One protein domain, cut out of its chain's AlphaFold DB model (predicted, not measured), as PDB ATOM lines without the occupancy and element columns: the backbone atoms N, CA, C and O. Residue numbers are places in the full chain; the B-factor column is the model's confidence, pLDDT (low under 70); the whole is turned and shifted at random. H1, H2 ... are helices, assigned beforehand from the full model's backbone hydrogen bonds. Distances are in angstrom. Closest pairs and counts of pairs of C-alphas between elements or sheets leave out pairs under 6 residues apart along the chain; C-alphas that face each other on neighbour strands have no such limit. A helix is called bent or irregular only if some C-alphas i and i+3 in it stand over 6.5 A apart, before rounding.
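What this domain is: This is residues 256 to 318 of the 326 residues of the protein "Type III restriction enzyme, res subunit family" of Ureaplasma urealyticum serovar 2 str. ATCC 27814 (UniProt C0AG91). The two helices form a shallow arch, overlapping where H1 begins and H2 ends, and the link, residues 276 to 298, runs back beneath them from one end of the arch to the other like a bowstring. The printed part has 63 residues, with H1 then H2 and no named strand, class all helix. It is a rod spanning 51 by 19 by 16 A, only just loose, close to extended, with a radius of gyration of the C-alphas of 15.6 A.

How they stand to each other: Look first at H1, residues 256 to 275, whose residues 256 to 263 alone touch H2, residues 299 to 316, at its residues 310 to 314 alone. Their closest C-alphas, those of Thr 260 and Ile 313, are 6.9 A apart. The helices run the same way at a steep tilt of 38 degrees. In H2 every O i to N i+4 pair is within hydrogen-bond range; in H1, 14 of 16 are.

Where its parts are: Find C-alpha 256 at (2.282, 15.393, 45.767); from there H1 runs 29.9 A to C-alpha 275. It is irregular, but only just: C-alphas 271 and 274 are 6.51 A apart. H2 runs 25.8 A, ending at C-alpha 316 at (0.669, 22.134, 55.669).

The domain as a whole: The C-alphas farthest apart, those of Lys 277 and Glu 297, are 51.3 A apart. The link from H1 to H2 is long, 23 residues. The printed part has no cut, and no printed residue is under 70 in pLDDT.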
ATOM      1  N   GLU A 256       2.281  15.179  44.320       88.44
ATOM      2  CA  GLU A 256       2.282  15.393  45.767       88.44
ATOM      3  C   GLU A 256       3.673  15.158  46.361       88.44
ATOM      4  O   GLU A 256       4.164  16.004  47.119       88.44
ATOM      5  N   LEU A 257       4.338  14.057  46.010       88.50
ATOM      6  CA  LEU A 257       5.695  13.747  46.448       88.50
ATOM      7  C   LEU A 257       6.684  14.800  45.947       88.50
ATOM      8  O   LEU A 257       7.537  15.257  46.719       88.50
ATOM      9  N   LEU A 258       6.556  15.210  44.681       89.56
ATOM     10  CA  LEU A 258       7.392  16.246  44.080       89.56
ATOM     11  C   LEU A 258       7.258  17.568  44.844       89.56
ATOM     12  O   LEU A 258       8.260  18.125  45.308       89.56
ATOM     13  N   LEU A 259       6.025  18.044  45.041       93.00
ATOM     14  CA  LEU A 259       5.766  19.309  45.725       93.00
ATOM     15  C   LEU A 259       6.161  19.255  47.205       93.00
ATOM     16  O   LEU A 259       6.765  20.195  47.722       93.00
ATOM     17  N   THR A 260       5.877  18.146  47.885       92.69
ATOM     18  CA  THR A 260       6.264  17.916  49.284       92.69
ATOM     19  C   THR A 260       7.783  17.978  49.437       92.69
ATOM     20  O   THR A 260       8.293  18.656  50.335       92.69
ATOM     21  N   THR A 261       8.522  17.332  48.533       91.69
ATOM     22  CA  THR A 261       9.990  17.355  48.521       91.69
ATOM     23  C   THR A 261      10.513  18.766  48.254       91.69
ATOM     24  O   THR A 261      11.404  19.236  48.968       91.69
ATOM     25  N   ALA A 262       9.924  19.483  47.292       93.06
ATOM     26  CA  ALA A 262      10.279  20.869  46.994       93.06
ATOM     27  C   ALA A 262      10.053  21.799  48.200       93.06
ATOM     28  O   ALA A 262      10.949  22.568  48.548       93.06
ATOM     29  N   CYS A 263       8.921  21.675  48.902       95.12
ATOM     30  CA  CYS A 263       8.620  22.461  50.104       95.12
ATOM     31  C   CYS A 263       9.651  22.226  51.217       95.12
ATOM     32  O   CYS A 263      10.151  23.178  51.818       95.12
ATOM     33  N   GLN A 264      10.021  20.966  51.468       94.06
ATOM     34  CA  GLN A 264      11.041  20.626  52.464       94.06
ATOM     35  C   GLN A 264      12.412  21.205  52.109       94.06
ATOM     36  O   GLN A 264      13.113  21.717  52.983       94.06
ATOM     37  N   GLN A 265      12.810  21.131  50.835       92.31
ATOM     38  CA  GLN A 265      14.062  21.737  50.377       92.31
ATOM     39  C   GLN A 265      14.016  23.260  50.497       92.31
ATOM     40  O   GLN A 265      14.971  23.861  50.984       92.31
ATOM     41  N   PHE A 266      12.901  23.887  50.122       94.19
ATOM     42  CA  PHE A 266      12.725  25.331  50.221       94.19
ATOM     43  C   PHE A 266      12.849  25.833  51.663       94.19
ATOM     44  O   PHE A 266      13.556  26.809  51.903       94.19
ATOM     45  N   LEU A 267      12.238  25.143  52.632       93.88
ATOM     46  CA  LEU A 267      12.363  25.483  54.052       93.88
ATOM     47  C   LEU A 267      13.812  25.385  54.547       93.88
ATOM     48  O   LEU A 267      14.290  26.319  55.186       93.88
ATOM     49  N   LYS A 268      14.539  24.318  54.186       92.44
ATOM     50  CA  LYS A 268      15.964  24.171  54.535       92.44
ATOM     51  C   LYS A 268      16.801  25.324  53.990       92.44
ATOM     52  O   LYS A 268      17.562  25.937  54.729       92.44
ATOM     53  N   ILE A 269      16.613  25.662  52.713       90.75
ATOM     54  CA  ILE A 269      17.322  26.780  52.077       90.75
ATOM     55  C   ILE A 269      16.956  28.098  52.782       90.75
ATOM     56  O   ILE A 269      17.834  28.893  53.105       90.75
ATOM     57  N   LYS A 270      15.673  28.319  53.091       91.06
ATOM     58  CA  LYS A 270      15.197  29.513  53.802       91.06
ATOM     59  C   LYS A 270      15.822  29.675  55.188       91.06
ATOM     60  O   LYS A 270      16.099  30.803  55.584       91.06
ATOM     61  N   GLU A 271      16.079  28.586  55.906       90.75
ATOM     62  CA  GLU A 271      16.758  28.615  57.208       90.75
ATOM     63  C   GLU A 271      18.262  28.909  57.113       90.75
ATOM     64  O   GLU A 271      18.853  29.412  58.071       90.75
ATOM     65  N   GLU A 272      18.906  28.595  55.989       90.19
ATOM     66  CA  GLU A 272      20.343  28.823  55.790       90.19
ATOM     67  C   GLU A 272      20.673  30.287  55.481       90.19
ATOM     68  O   GLU A 272      21.671  30.810  55.975       90.19
ATOM     69  N   TYR A 273      19.815  30.976  54.727       87.56
ATOM     70  CA  TYR A 273      20.040  32.361  54.299       87.56
ATOM     71  C   TYR A 273      20.305  33.355  55.444       87.56
ATOM     72  O   TYR A 273      21.320  34.048  55.389       87.56
ATOM     73  N   PRO A 274      19.493  33.428  56.520       86.19
ATOM     74  CA  PRO A 274      19.732  34.389  57.596       86.19
ATOM     75  C   PRO A 274      20.984  34.094  58.434       86.19
ATOM     76  O   PRO A 274      21.412  34.963  59.196       86.19
ATOM     77  N   LYS A 275      21.579  32.898  58.308       88.94
ATOM     78  CA  LYS A 275      22.837  32.539  58.985       88.94
ATOM     79  C   LYS A 275      24.047  33.214  58.333       88.94
ATOM     80  O   LYS A 275      25.074  33.367  58.986       88.94
ATOM     81  N   VAL A 276      23.920  33.635  57.074       86.62
ATOM     82  CA  VAL A 276      24.937  34.400  56.349       86.62
ATOM     83  C   VAL A 276      24.586  35.881  56.459       86.62
ATOM     84  O   VAL A 276      23.512  36.308  56.035       86.62
ATOM     85  N   LYS A 277      25.484  36.679  57.047       76.69
ATOM     86  CA  LYS A 277      25.235  38.096  57.366       76.69
ATOM     87  C   LYS A 277      24.803  38.889  56.130       76.69
ATOM     88  O   LYS A 277      23.879  39.692  56.209       76.69
ATOM     89  N   GLU A 278      25.441  38.617  54.999       74.88
ATOM     90  CA  GLU A 278      25.225  39.258  53.704       74.88
ATOM     91  C   GLU A 278      23.880  38.876  53.066       74.88
ATOM     92  O   GLU A 278      23.350  39.627  52.253       74.88
ATOM     93  N   LEU A 279      23.302  37.728  53.436       77.44
ATOM     94  CA  LEU A 279      22.055  37.212  52.859       77.44
ATOM     95  C   LEU A 279      20.846  37.413  53.782       77.44
ATOM     96  O   LEU A 279      19.723  37.071  53.407       77.44
ATOM     97  N   LYS A 280      21.047  37.999  54.970       75.75
ATOM     98  CA  LYS A 280      20.020  38.148  56.013       75.75
ATOM     99  C   LYS A 280      18.761  38.887  55.553       75.75
ATOM    100  O   LYS A 280      17.676  38.610  56.057       75.75
ATOM    101  N   ASN A 281      18.900  39.796  54.591       70.75
ATOM    102  CA  ASN A 281      17.795  40.606  54.078       70.75
ATOM    103  C   ASN A 281      17.129  40.011  52.826       70.75
ATOM    104  O   ASN A 281      16.159  40.577  52.326       70.75
ATOM    105  N   ILE A 282      17.611  38.873  52.315       77.31
ATOM    106  CA  ILE A 282      17.040  38.243  51.123       77.31
ATOM    107  C   ILE A 282      15.800  37.438  51.508       77.31
ATOM    108  O   ILE A 282      15.856  36.499  52.303       77.31
ATOM    109  N   ARG A 283      14.674  37.769  50.875       79.44
ATOM    110  CA  ARG A 283      13.431  37.004  50.984       79.44
ATOM    111  C   ARG A 283      13.319  36.049  49.806       79.44
ATOM    112  O   ARG A 283      13.127  36.469  48.670       79.44
ATOM    113  N   LEU A 284      13.459  34.759  50.085       84.50
ATOM    114  CA  LEU A 284      13.353  33.719  49.068       84.50
ATOM    115  C   LEU A 284      11.915  33.528  48.586       84.50
ATOM    116  O   LEU A 284      10.977  33.566  49.382       84.50
ATOM    117  N   ALA A 285      11.779  33.227  47.296       88.94
ATOM    118  CA  ALA A 285      10.532  32.821  46.665       88.94
ATOM    119  C   ALA A 285      10.709  31.464  45.970       88.94
ATOM    120  O   ALA A 285      11.777  31.169  45.431       88.94
ATOM    121  N   MET A 286       9.653  30.653  45.986       91.94
ATOM    122  CA  MET A 286       9.555  29.395  45.247       91.94
ATOM    123  C   MET A 286       8.518  29.572  44.144       91.94
ATOM    124  O   MET A 286       7.374  29.926  44.429       91.94
ATOM    125  N   LEU A 287       8.919  29.345  42.893       91.88
ATOM    126  CA  LEU A 287       8.010  29.369  41.752       91.88
ATOM    127  C   LEU A 287       7.467  27.957  41.515       91.88
ATOM    128  O   LEU A 287       8.242  27.026  41.322       91.88
ATOM    129  N   ILE A 288       6.143  27.827  41.502       91.69
ATOM    130  CA  ILE A 288       5.442  26.606  41.099       91.69
ATOM    131  C   ILE A 288       4.713  26.933  39.805       91.69
ATOM    132  O   ILE A 288       3.866  27.826  39.781       91.69
ATOM    133  N   GLN A 289       5.070  26.238  38.732       90.38
ATOM    134  CA  GLN A 289       4.389  26.362  37.451       90.38
ATOM    135  C   GLN A 289       3.398  25.212  37.308       90.38
ATOM    136  O   GLN A 289       3.744  24.059  37.551       90.38
ATOM    137  N   VAL A 290       2.169  25.549  36.932       89.00
ATOM    138  CA  VAL A 290       1.101  24.597  36.618       89.00
ATOM    139  C   VAL A 290       0.681  24.786  35.165       89.00
ATOM    140  O   VAL A 290       1.011  25.798  34.542       89.00
ATOM    141  N   GLU A 291      -0.040  23.811  34.624       85.94
ATOM    142  CA  GLU A 291      -0.638  23.906  33.291       85.94
ATOM    143  C   GLU A 291      -1.631  25.079  33.195       85.94
ATOM    144  O   GLU A 291      -2.129  25.585  34.202       85.94
ATOM    145  N   ASN A 292      -1.933  25.521  31.973       87.31
ATOM    146  CA  ASN A 292      -2.932  26.568  31.757       87.31
ATOM    147  C   ASN A 292      -4.337  26.065  32.108       87.31
ATOM    148  O   ASN A 292      -4.670  24.912  31.830       87.31
ATOM    149  N   GLU A 293      -5.180  26.954  32.642       87.50
ATOM    150  CA  GLU A 293      -6.574  26.623  32.940       87.50
ATOM    151  C   GLU A 293      -7.310  26.208  31.650       87.50
ATOM    152  O   GLU A 293      -7.361  26.980  30.684       87.50
ATOM    153  N   PRO A 294      -7.887  24.996  31.594       88.31
ATOM    154  CA  PRO A 294      -8.620  24.542  30.423       88.31
ATOM    155  C   PRO A 294      -9.999  25.212  30.320       88.31
ATOM    156  O   PRO A 294     -10.670  25.499  31.309       88.31
ATOM    157  N   ASN A 295     -10.465  25.411  29.084       87.25
ATOM    158  CA  ASN A 295     -11.706  26.142  28.797       87.25
ATOM    159  C   ASN A 295     -12.995  25.306  28.928       87.25
ATOM    160  O   ASN A 295     -14.086  25.861  28.808       87.25
ATOM    161  N   LYS A 296     -12.901  23.981  29.092       88.00
ATOM    162  CA  LYS A 296     -14.048  23.059  29.046       88.00
ATOM    163  C   LYS A 296     -14.158  22.229  30.320       88.00
ATOM    164  O   LYS A 296     -13.156  21.792  30.881       88.00
ATOM    165  N   GLU A 297     -15.392  21.953  30.724       86.00
ATOM    166  CA  GLU A 297     -15.675  20.901  31.704       86.00
ATOM    167  C   GLU A 297     -15.512  19.512  31.057       86.00
ATOM    168  O   GLU A 297     -15.799  19.373  29.862       86.00
ATOM    169  N   PRO A 298     -15.056  18.480  31.799       79.62
ATOM    170  CA  PRO A 298     -14.757  18.448  33.244       79.62
ATOM    171  C   PRO A 298     -13.315  18.857  33.620       79.62
ATOM    172  O   PRO A 298     -12.961  18.914  34.795       79.62
ATOM    173  N   GLN A 299     -12.472  19.147  32.624       85.94
ATOM    174  CA  GLN A 299     -11.031  19.396  32.796       85.94
ATOM    175  C   GLN A 299     -10.754  20.619  33.678       85.94
ATOM    176  O   GLN A 299      -9.765  20.665  34.407       85.94
ATOM    177  N   LYS A 300     -11.647  21.612  33.634       88.50
ATOM    178  CA  LYS A 300     -11.579  22.803  34.481       88.50
ATOM    179  C   LYS A 300     -11.789  22.471  35.959       88.50
ATOM    180  O   LYS A 300     -10.997  22.912  36.789       88.50
ATOM    181  N   SER A 301     -12.788  21.653  36.293       87.38
ATOM    182  CA  SER A 301     -12.982  21.163  37.664       87.38
ATOM    183  C   SER A 301     -11.776  20.359  38.175       87.38
ATOM    184  O   SER A 301     -11.354  20.524  39.322       87.38
ATOM    185  N   GLU A 302     -11.185  19.510  37.330       87.50
ATOM    186  CA  GLU A 302      -9.980  18.746  37.680       87.50
ATOM    187  C   GLU A 302      -8.776  19.666  37.929       87.50
ATOM    188  O   GLU A 302      -8.067  19.507  38.923       87.50
ATOM    189  N   PHE A 303      -8.581  20.676  37.080       90.44
ATOM    190  CA  PHE A 303      -7.543  21.691  37.248       90.44
ATOM    191  C   PHE A 303      -7.687  22.454  38.572       90.44
ATOM    192  O   PHE A 303      -6.720  22.569  39.326       90.44
ATOM    193  N   LEU A 304      -8.893  22.933  38.894       89.88
ATOM    194  CA  LEU A 304      -9.149  23.636  40.155       89.88
ATOM    195  C   LEU A 304      -8.863  22.739  41.365       89.88
ATOM    196  O   LEU A 304      -8.237  23.187  42.324       89.88
ATOM    197  N   THR A 305      -9.225  21.457  41.280       91.19
ATOM    198  CA  THR A 305      -8.921  20.466  42.322       91.19
ATOM    199  C   THR A 305      -7.410  20.287  42.509       91.19
ATOM    200  O   THR A 305      -6.923  20.270  43.641       91.19
ATOM    201  N   LYS A 306      -6.636  20.215  41.415       90.12
ATOM    202  CA  LYS A 306      -5.163  20.164  41.476       90.12
ATOM    203  C   LYS A 306      -4.587  21.407  42.160       90.12
ATOM    204  O   LYS A 306      -3.746  21.278  43.047       90.12
ATOM    205  N   VAL A 307      -5.065  22.601  41.803       92.00
ATOM    206  CA  VAL A 307      -4.632  23.867  42.421       92.00
ATOM    207  C   VAL A 307      -4.944  23.895  43.920       92.00
ATOM    208  O   VAL A 307      -4.094  24.294  44.715       92.00
ATOM    209  N   GLU A 308      -6.132  23.452  44.332       93.06
ATOM    210  CA  GLU A 308      -6.490  23.360  45.751       93.06
ATOM    211  C   GLU A 308      -5.598  22.377  46.515       93.06
ATOM    212  O   GLU A 308      -5.192  22.664  47.642       93.06
ATOM    213  N   ASN A 309      -5.252  21.240  45.911       93.81
ATOM    214  CA  ASN A 309      -4.334  20.281  46.521       93.81
ATOM    215  C   ASN A 309      -2.927  20.871  46.694       93.81
ATOM    216  O   ASN A 309      -2.340  20.727  47.766       93.81
ATOM    217  N   ILE A 310      -2.422  21.611  45.700       94.75
ATOM    218  CA  ILE A 310      -1.160  22.359  45.812       94.75
ATOM    219  C   ILE A 310      -1.220  23.326  47.001       94.75
ATOM    220  O   ILE A 310      -0.328  23.315  47.847       94.75
ATOM    221  N   ILE A 311      -2.288  24.123  47.106       94.56
ATOM    222  CA  ILE A 311      -2.482  25.086  48.201       94.56
ATOM    223  C   ILE A 311      -2.472  24.387  49.565       94.56
ATOM    224  O   ILE A 311      -1.738  24.808  50.456       94.56
ATOM    225  N   LYS A 312      -3.214  23.282  49.716       95.44
ATOM    226  CA  LYS A 312      -3.248  22.502  50.966       95.44
ATOM    227  C   LYS A 312      -1.861  22.006  51.373       95.44
ATOM    228  O   LYS A 312      -1.517  22.039  52.554       95.44
ATOM    229  N   ILE A 313      -1.051  21.559  50.411       95.56
ATOM    230  CA  ILE A 313       0.326  21.127  50.679       95.56
ATOM    231  C   ILE A 313       1.168  22.316  51.159       95.56
ATOM    232  O   ILE A 313       1.859  22.198  52.168       95.56
ATOM    233  N   LEU A 314       1.078  23.478  50.504       95.94
ATOM    234  CA  LEU A 314       1.805  24.684  50.924       95.94
ATOM    235  C   LEU A 314       1.425  25.128  52.344       95.94
ATOM    236  O   LEU A 314       2.303  25.434  53.155       95.94
ATOM    237  N   GLU A 315       0.133  25.104  52.668       94.88
ATOM    238  CA  GLU A 315      -0.392  25.451  53.992       94.88
ATOM    239  C   GLU A 315       0.069  24.469  55.073       94.88
ATOM    240  O   GLU A 315       0.481  24.896  56.150       94.88
ATOM    241  N   LYS A 316       0.113  23.164  54.771       96.19
ATOM    242  CA  LYS A 316       0.669  22.134  55.669       96.19
ATOM    243  C   LYS A 316       2.127  22.420  56.055       96.19
ATOM    244  O   LYS A 316       2.545  22.078  57.159       96.19
ATOM    245  N   TYR A 317       2.891  23.052  55.166       95.62
ATOM    246  CA  TYR A 317       4.276  23.473  55.405       95.62
ATOM    247  C   TYR A 317       4.408  24.907  55.949       95.62
ATOM    248  O   TYR A 317       5.526  25.412  56.063       95.62
ATOM    249  N   ASN A 318       3.299  25.562  56.313       94.12
ATOM    250  CA  ASN A 318       3.253  26.951  56.780       94.12
ATOM    251  C   ASN A 318       3.898  27.944  55.792       94.12
ATOM    252  O   ASN A 318       4.535  28.924  56.193       94.12
TER     253      ASN A 318